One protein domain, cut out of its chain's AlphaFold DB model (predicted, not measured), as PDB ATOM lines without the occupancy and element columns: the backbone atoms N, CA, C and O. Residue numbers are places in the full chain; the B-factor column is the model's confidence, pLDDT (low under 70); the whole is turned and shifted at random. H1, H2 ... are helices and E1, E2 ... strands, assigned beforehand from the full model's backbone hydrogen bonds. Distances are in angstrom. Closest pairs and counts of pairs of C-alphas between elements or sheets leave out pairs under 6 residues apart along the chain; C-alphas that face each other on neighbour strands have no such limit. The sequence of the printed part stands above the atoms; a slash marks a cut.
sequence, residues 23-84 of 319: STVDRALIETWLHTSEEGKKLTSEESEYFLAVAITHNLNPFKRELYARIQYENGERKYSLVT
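Overview. This is residues 23 to 84 of the 319 residues of an uncharacterized protein of Spirochaetae bacterium HGW-Spirochaetae-3 (UniProt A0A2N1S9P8). A long two-stranded hairpin, E1 and E2, reaches out like an arm from a small helical body, and its tip, residues 73 to 78, sticks out free. H2 packs near the other end of the hairpin, by Leu 67 of E1 and Leu 82 of E2, and H1 packs on H2, slanted to it and away from both strands. The printed part has 62 residues with two named helices and two named strands, in the order H1, H2, E1, E2; the sheet has the order E1 - E2, antiparallel, and the class is mixed, helices and strands. The whole is compact, with a radius of gyration of the C-alphas of 11.4 A, and spans 41 by 20 by 18 A, the arm adding to the length.

Along the chain. Strand E1 is residues 67 to 74, 22.3 A from first to last C-alpha. Strand E2 is residues 77 to 84, 22.9 A long, and ends at C-alpha 84 at (76.256, 99.133, 156.947). Helix H2, the longest helix, is residues 45 to 58, 20.1 A from C-alpha 45 at (66.786, 83.199, 147.989) to C-alpha 58. Helix H1 is residues 27 to 36, 14.2 A long, and begins with C-alpha 27 at (79.372, 89.128, 142.345).

Arrangement. E1 and E2 form a hairpin of antiparallel neighbours, with 156 degrees between their N-to-C directions. The C-alphas of 67 and 84 face each other at 4.7 A, and those of 74 and 77 at 5.3 A. N 70 and O 81, 2.8 A apart, and N 83 and O 68, 2.9 A apart, are within hydrogen-bond range. The closest C-alphas of H2 and E1 are those of Ala 55 and Leu 67, 6.9 A apart. The closest C-alphas of H2 and E2 are those of Phe 51 and Leu 82, 7.4 A apart. H1 and H2 touch and form a helical hairpin; their closest C-alphas, those of Ile 30 and Leu 52, are 6.4 A apart. They run opposite ways at a steep tilt of 45 degrees. H1 is apart from E1 and from E2. In H1 and H2 every O i to N i+4 pair is within hydrogen-bond range.

Size, cuts and confidence. The two C-alphas farthest apart are those of Ser 23 and Asn 75, at 40.9 A. The printed part has no cut. The link E1 to E2 is tight, with 2 residues; the links H1 to H2 and H2 to E1 are short, with 8 residues each, and no link is long. The mean pLDDT of the printed part is 92.1, and residue 23 is the one residue under 70.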
ATOM      1  N   SER A  23      89.350  97.945 144.332       61.91
ATOM      2  CA  SER A  23      88.920  96.569 144.557       61.91
ATOM      3  C   SER A  23      87.400  96.519 144.401       61.91
ATOM      4  O   SER A  23      86.670  96.595 145.393       61.91
ATOM      5  N   THR A  24      86.926  96.495 143.159       78.44
ATOM      6  CA  THR A  24      85.510  96.390 142.826       78.44
ATOM      7  C   THR A  24      84.980  95.100 143.429       78.44
ATOM      8  O   THR A  24      85.544  94.025 143.220       78.44
ATOM      9  N   VAL A  25      83.930  95.216 144.231       87.94
ATOM     10  CA  VAL A  25      83.262  94.080 144.852       87.94
ATOM     11  C   VAL A  25      82.553  93.308 143.747       87.94
ATOM     12  O   VAL A  25      81.548  93.758 143.203       87.94
ATOM     13  N   ASP A  26      83.111  92.151 143.401       90.56
ATOM     14  CA  ASP A  26      82.560  91.272 142.376       90.56
ATOM     15  C   ASP A  26      81.431  90.391 142.936       90.56
ATOM     16  O   ASP A  26      81.427  90.000 144.110       90.56
ATOM     17  N   ARG A  27      80.490  90.029 142.064       93.88
ATOM     18  CA  ARG A  27      79.372  89.128 142.345       93.88
ATOM     19  C   ARG A  27      79.849  87.802 142.935       93.88
ATOM     20  O   ARG A  27      79.298  87.364 143.941       93.88
ATOM     21  N   ALA A  28      80.907  87.214 142.377       94.38
ATOM     22  CA  ALA A  28      81.450  85.938 142.845       94.38
ATOM     23  C   ALA A  28      81.925  85.997 144.309       94.38
ATOM     24  O   ALA A  28      81.752  85.039 145.068       94.38
ATOM     25  N   LEU A  29      82.485  87.134 144.740       94.88
ATOM     26  CA  LEU A  29      82.897  87.346 146.129       94.88
ATOM     27  C   LEU A  29      81.683  87.360 147.061       94.88
ATOM     28  O   LEU A  29      81.717  86.749 148.128       94.88
ATOM     29  N   ILE A  30      80.603  88.029 146.659       95.75
ATOM     30  CA  ILE A  30      79.383  88.122 147.466       95.75
ATOM     31  C   ILE A  30      78.672  86.765 147.528       95.75
ATOM     32  O   ILE A  30      78.286  86.340 148.613       95.75
ATOM     33  N   GLU A  31      78.570  86.044 146.411       95.44
ATOM     34  CA  GLU A  31      78.030  84.676 146.375       95.44
ATOM     35  C   GLU A  31      78.851  83.736 147.263       95.44
ATOM     36  O   GLU A  31      78.297  82.992 148.075       95.44
ATOM     37  N   THR A  32      80.182  83.839 147.214       95.81
ATOM     38  CA  THR A  32      81.056  83.091 148.128       95.81
ATOM     39  C   THR A  32      80.730  83.415 149.586       95.81
ATOM     40  O   THR A  32      80.615  82.503 150.405       95.81
ATOM     41  N   TRP A  33      80.539  84.691 149.935       96.12
ATOM     42  CA  TRP A  33      80.154  85.080 151.295       96.12
ATOM     43  C   TRP A  33      78.790  84.505 151.699       96.12
ATOM     44  O   TRP A  33      78.666  83.965 152.801       96.12
ATOM     45  N   LEU A  34      77.795  84.553 150.809       95.94
ATOM     46  CA  LEU A  34      76.448  84.022 151.048       95.94
ATOM     47  C   LEU A  34      76.472  82.515 151.355       95.94
ATOM     48  O   LEU A  34      75.773  82.058 152.255       95.94
ATOM     49  N   HIS A  35      77.326  81.748 150.672       94.00
ATOM     50  CA  HIS A  35      77.442  80.301 150.883       94.00
ATOM     51  C   HIS A  35      78.346  79.903 152.056       94.00
ATOM     52  O   HIS A  35      78.179  78.820 152.623       94.00
ATOM     53  N   THR A  36      79.324  80.736 152.415       94.31
ATOM     54  CA  THR A  36      80.328  80.383 153.432       94.31
ATOM     55  C   THR A  36      79.958  80.883 154.826       94.31
ATOM     56  O   THR A  36      80.126  80.129 155.790       94.31
ATOM     57  N   SER A  37      79.422  82.100 154.941       92.75
ATOM     58  CA  SER A  37      79.094  82.739 156.222       92.75
ATOM     59  C   SER A  37      77.856  82.136 156.893       92.75
ATOM     60  O   SER A  37      76.948  81.622 156.238       92.75
ATOM     61  N   GLU A  38      77.805  82.194 158.223       90.38
ATOM     62  CA  GLU A  38      76.636  81.733 158.979       90.38
ATOM     63  C   GLU A  38      75.420  82.628 158.752       90.38
ATOM     64  O   GLU A  38      74.290  82.143 158.718       90.38
ATOM     65  N   GLU A  39      75.641  83.933 158.608       88.69
ATOM     66  CA  GLU A  39      74.602  84.907 158.307       88.69
ATOM     67  C   GLU A  39      74.050  84.706 156.896       88.69
ATOM     68  O   GLU A  39      72.833  84.673 156.733       88.69
ATOM     69  N   GLY A  40      74.924  84.497 155.906       90.50
ATOM     70  CA  GLY A  40      74.537  84.224 154.524       90.50
ATOM     71  C   GLY A  40      73.671  82.972 154.393       90.50
ATOM     72  O   GLY A  40      72.605  83.019 153.787       90.50
ATOM     73  N   LYS A  41      74.045  81.882 155.074       93.12
ATOM     74  CA  LYS A  41      73.283  80.617 155.079       93.12
ATOM     75  C   LYS A  41      71.874  80.728 155.670       93.12
ATOM     76  O   LYS A  41      71.054  79.843 155.443       93.12
ATOM     77  N   LYS A  42      71.596  81.763 156.468       92.88
ATOM     78  CA  LYS A  42      70.283  81.990 157.096       92.88
ATOM     79  C   LYS A  42      69.334  82.805 156.206       92.88
ATOM     80  O   LYS A  42      68.187  83.016 156.613       92.88
ATOM     81  N   LEU A  43      69.795  83.298 155.056       94.00
ATOM     82  CA  LEU A  43      69.005  84.105 154.127       94.00
ATOM     83  C   LEU A  43      68.149  83.236 153.210       94.00
ATOM     84  O   LEU A  43      68.546  82.140 152.815       94.00
ATOM     85  N   THR A  44      66.965  83.737 152.864       95.25
ATOM     86  CA  THR A  44      66.167  83.157 151.778       95.25
ATOM     87  C   THR A  44      66.789  83.507 150.423       95.25
ATOM     88  O   THR A  44      67.672  84.365 150.335       95.25
ATOM     89  N   SER A  45      66.331  82.865 149.346       94.94
ATOM     90  CA  SER A  45      66.786  83.199 147.989       94.94
ATOM     91  C   SER A  45      66.522  84.671 147.650       94.94
ATOM     92  O   SER A  45      67.434  85.363 147.209       94.94
ATOM     93  N   GLU A  46      65.323  85.176 147.956       94.88
ATOM     94  CA  GLU A  46      64.942  86.577 147.715       94.88
ATOM     95  C   GLU A  46      65.822  87.562 148.503       94.88
ATOM     96  O   GLU A  46      66.278  88.574 147.976       94.88
ATOM     97  N   GLU A  47      66.130  87.255 149.764       95.50
ATOM     98  CA  GLU A  47      67.000  88.104 150.583       95.50
ATOM     99  C   GLU A  47      68.461  88.039 150.161       95.50
ATOM    100  O   GLU A  47      69.191  89.013 150.331       95.50
ATOM    101  N   SER A  48      68.897  86.899 149.630       96.25
ATOM    102  CA  SER A  48      70.238  86.736 149.073       96.25
ATOM    103  C   SER A  48      70.393  87.570 147.802       96.25
ATOM    104  O   SER A  48      71.404  88.252 147.640       96.25
ATOM    105  N   GLU A  49      69.374  87.584 146.939       96.06
ATOM    106  CA  GLU A  49      69.328  88.441 145.749       96.06
ATOM    107  C   GLU A  49      69.304  89.925 146.121       96.06
ATOM    108  O   GLU A  49      70.068  90.717 145.565       96.06
ATOM    109  N   TYR A  50      68.496  90.306 147.112       95.81
ATOM    110  CA  TYR A  50      68.467  91.681 147.603       95.81
ATOM    111  C   TYR A  50      69.799  92.096 148.252       95.81
ATOM    112  O   TYR A  50      70.318  93.175 147.961       95.81
ATOM    113  N   PHE A  51      70.404  91.226 149.069       97.25
ATOM    114  CA  PHE A  51      71.733  91.444 149.647       97.25
ATOM    115  C   PHE A  51      72.775  91.679 148.551       97.25
ATOM    116  O   PHE A  51      73.548  92.636 148.620       97.25
ATOM    117  N   LEU A  52      72.774  90.822 147.527       96.25
ATOM    118  CA  LEU A  52      73.672  90.910 146.383       96.25
ATOM    119  C   LEU A  52      73.495  92.237 145.636       96.25
ATOM    120  O   LEU A  52      74.482  92.920 145.360       96.25
ATOM    121  N   ALA A  53      72.250  92.628 145.356       95.38
ATOM    122  CA  ALA A  53      71.940  93.872 144.663       95.38
ATOM    123  C   ALA A  53      72.470  95.099 145.421       95.38
ATOM    124  O   ALA A  53      73.113  95.962 144.821       95.38
ATOM    125  N   VAL A  54      72.268  95.160 146.741       95.94
ATOM    126  CA  VAL A  54      72.746  96.272 147.582       95.94
ATOM    127  C   VAL A  54      74.274  96.283 147.680       95.94
ATOM    128  O   VAL A  54      74.890  97.342 147.543       95.94
ATOM    129  N   ALA A  55      74.896  95.117 147.869       95.94
ATOM    130  CA  ALA A  55      76.350  94.986 147.948       95.94
ATOM    131  C   ALA A  55      77.045  95.455 146.661       95.94
ATOM    132  O   ALA A  55      78.022  96.198 146.741       95.94
ATOM    133  N   ILE A  56      76.518  95.085 145.487       94.81
ATOM    134  CA  ILE A  56      77.048  95.522 144.187       94.81
ATOM    135  C   ILE A  56      76.786  97.014 143.972       94.81
ATOM    136  O   ILE A  56      77.722  97.759 143.693       94.81
ATOM    137  N   THR A  57      75.538  97.466 144.147       94.00
ATOM    138  CA  THR A  57      75.130  98.860 143.880       94.00
ATOM    139  C   THR A  57      75.966  99.852 144.674       94.00
ATOM    140  O   THR A  57      76.377 100.888 144.155       94.00
ATOM    141  N   HIS A  58      76.251  99.526 145.934       93.94
ATOM    142  CA  HIS A  58      77.061 100.380 146.783       93.94
ATOM    143  C   HIS A  58      78.530  99.970 146.829       93.94
ATOM    144  O   HIS A  58      79.277 100.658 147.508       93.94
ATOM    145  N   ASN A  59      78.983  98.919 146.146       94.31
ATOM    146  CA  ASN A  59      80.362  98.428 146.235       94.31
ATOM    147  C   ASN A  59      80.802  98.155 147.697       94.31
ATOM    148  O   ASN A  59      81.822  98.663 148.165       94.31
ATOM    149  N   LEU A  60      79.984  97.413 148.453       95.62
ATOM    150  CA  LEU A  60      80.225  97.071 149.861       95.62
ATOM    151  C   LEU A  60      80.707  95.628 150.007       95.62
ATOM    152  O   LEU A  60      80.041  94.695 149.564       95.62
ATOM    153  N   ASN A  61      81.838  95.431 150.686       95.19
ATOM    154  CA  ASN A  61      82.415  94.109 150.888       95.19
ATOM    155  C   ASN A  61      81.922  93.450 152.197       95.19
ATOM    156  O   ASN A  61      82.255  93.918 153.296       95.19
ATOM    157  N   PRO A  62      81.210  92.310 152.124       95.94
ATOM    158  CA  PRO A  62      80.674  91.661 153.313       95.94
ATOM    159  C   PRO A  62      81.734  90.964 154.182       95.94
ATOM    160  O   PRO A  62      81.600  90.931 155.406       95.94
ATOM    161  N   PHE A  63      82.856  90.505 153.611       94.75
ATOM    162  CA  PHE A  63      83.974  89.948 154.390       94.75
ATOM    163  C   PHE A  63      84.670  90.999 155.257       94.75
ATOM    164  O   PHE A  63      85.196  90.681 156.321       94.75
ATOM    165  N   LYS A  64      84.645  92.263 154.828       93.56
ATOM    166  CA  LYS A  64      85.168  93.397 155.603       93.56
ATOM    167  C   LYS A  64      84.148  93.950 156.605       93.56
ATOM    168  O   LYS A  64      84.442  94.929 157.282       93.56
ATOM    169  N   ARG A  65      82.957  93.339 156.707       93.19
ATOM    170  CA  ARG A  65      81.807  93.845 157.477       93.19
ATOM    171  C   ARG A  65      81.384  95.261 157.067       93.19
ATOM    172  O   ARG A  65      80.845  96.006 157.884       93.19
ATOM    173  N   GLU A  66      81.606  95.627 155.803       95.44
ATOM    174  CA  GLU A  66      81.093  96.882 155.245       95.44
ATOM    175  C   GLU A  66      79.571  96.788 155.033       95.44
ATOM    176  O   GLU A  66      78.866  97.771 155.245       95.44
ATOM    177  N   LEU A  67      79.062  95.587 154.728       96.31
ATOM    178  CA  LEU A  67      77.643  95.229 154.710       96.31
ATOM    179  C   LEU A  67      77.444  93.872 155.391       96.31
ATOM    180  O   LEU A  67      78.209  92.942 155.148       96.31
ATOM    181  N   TYR A  68      76.415  93.732 156.221       94.19
ATOM    182  CA  TYR A  68      76.030  92.439 156.781       94.19
ATOM    183  C   TYR A  68      74.522  92.344 156.991       94.19
ATOM    184  O   TYR A  68      73.828  93.347 157.170       94.19
ATOM    185  N   ALA A  69      74.016  91.113 156.964       93.19
ATOM    186  CA  ALA A  69      72.613  90.829 157.205       93.19
ATOM    187  C   ALA A  69      72.356  90.664 158.701       93.19
ATOM    188  O   ALA A  69      73.073  89.950 159.405       93.19
ATOM    189  N   ARG A  70      71.292  91.298 159.183       90.88
ATOM    190  CA  ARG A  70      70.775  91.123 160.533       90.88
ATOM    191  C   ARG A  70      69.410  90.460 160.443       90.88
ATOM    192  O   ARG A  70      68.466  91.041 159.916       90.88
ATOM    193  N   ILE A  71      69.326  89.242 160.970       89.81
ATOM    194  CA  ILE A  71      68.088  88.467 161.026       89.81
ATOM    195  C   ILE A  71      67.620  88.449 162.470       89.81
ATOM    196  O   ILE A  71      68.306  87.973 163.376       89.81
ATOM    197  N   GLN A  72      66.432  88.979 162.666       85.88
ATOM    198  CA  GLN A  72      65.750  89.094 163.932       85.88
ATOM    199  C   GLN A  72      64.436  88.359 163.865       85.88
ATOM    200  O   GLN A  72      63.926  88.073 162.785       85.88
ATOM    201  N   TYR A  73      63.902  87.999 165.026       84.88
ATOM    202  CA  TYR A  73      62.507  87.619 165.055       84.88
ATOM    203  C   TYR A  73      61.848  88.313 166.223       84.88
ATOM    204  O   TYR A  73      62.460  88.495 167.274       84.88
ATOM    205  N   GLU A  74      60.625  88.732 165.989       78.12
ATOM    206  CA  GLU A  74      59.832  89.545 166.888       78.12
ATOM    207  C   GLU A  74      58.440  88.939 166.875       78.12
ATOM    208  O   GLU A  74      57.873  88.729 165.806       78.12
ATOM    209  N   ASN A  75      57.936  88.530 168.040       82.00
ATOM    210  CA  ASN A  75      56.652  87.826 168.154       82.00
ATOM    211  C   ASN A  75      56.515  86.592 167.231       82.00
ATOM    212  O   ASN A  75      55.422  86.243 166.798       82.00
ATOM    213  N   GLY A  76      57.632  85.919 166.927       80.50
ATOM    214  CA  GLY A  76      57.673  84.761 166.027       80.50
ATOM    215  C   GLY A  76      57.811  85.103 164.538       80.50
ATOM    216  O   GLY A  76      58.139  84.216 163.753       80.50
ATOM    217  N   GLU A  77      57.664  86.370 164.153       84.00
ATOM    218  CA  GLU A  77      57.848  86.844 162.782       84.00
ATOM    219  C   GLU A  77      59.322  87.139 162.496       84.00
ATOM    220  O   GLU A  77      60.010  87.771 163.298       84.00
ATOM    221  N   ARG A  78      59.827  86.677 161.349       87.81
ATOM    222  CA  ARG A  78      61.216  86.880 160.925       87.81
ATOM    223  C   ARG A  78      61.378  88.260 160.286       87.81
ATOM    224  O   ARG A  78      60.813  88.517 159.232       87.81
ATOM    225  N   LYS A  79      62.207  89.109 160.888       88.75
ATOM    226  CA  LYS A  79      62.597  90.423 160.367       88.75
ATOM    227  C   LYS A  79      64.015  90.370 159.815       88.75
ATOM    228  O   LYS A  79      64.948  89.960 160.504       88.75
ATOM    229  N   TYR A  80      64.175  90.810 158.577       91.38
ATOM    230  CA  TYR A  80      65.464  90.923 157.911       91.38
ATOM    231  C   TYR A  80      65.809  92.396 157.705       91.38
ATOM    232  O   TYR A  80      64.962  93.213 157.346       91.38
ATOM    233  N   SER A  81      67.058  92.758 157.978       92.69
ATOM    234  CA  SER A  81      67.565  94.105 157.741       92.69
ATOM    235  C   SER A  81      69.023  94.056 157.317       92.69
ATOM    236  O   SER A  81      69.820  93.285 157.854       92.69
ATOM    237  N   LEU A  82      69.379  94.916 156.370       94.94
ATOM    238  CA  LEU A  82      70.759  95.141 155.977       94.94
ATOM    239  C   LEU A  82      71.387  96.211 156.853       94.94
ATOM    240  O   LEU A  82      70.747  97.209 157.184       94.94
ATOM    241  N   VAL A  83      72.647  95.998 157.209       95.50
ATOM    242  CA  VAL A  83      73.385  96.913 158.065       95.50
ATOM    243  C   VAL A  83      74.704  97.294 157.429       95.50
ATOM    244  O   VAL A  83      75.503  96.425 157.073       95.50
ATOM    245  N   THR A  84      74.956  98.598 157.360       95.81
ATOM    246  CA  THR A  84      76.256  99.133 156.947       95.81
ATOM    247  C   THR A  84      77.184  99.241 158.152       95.81
ATOM    248  O   THR A  84      76.809  99.767 159.205       95.81
TER     249      THR A  84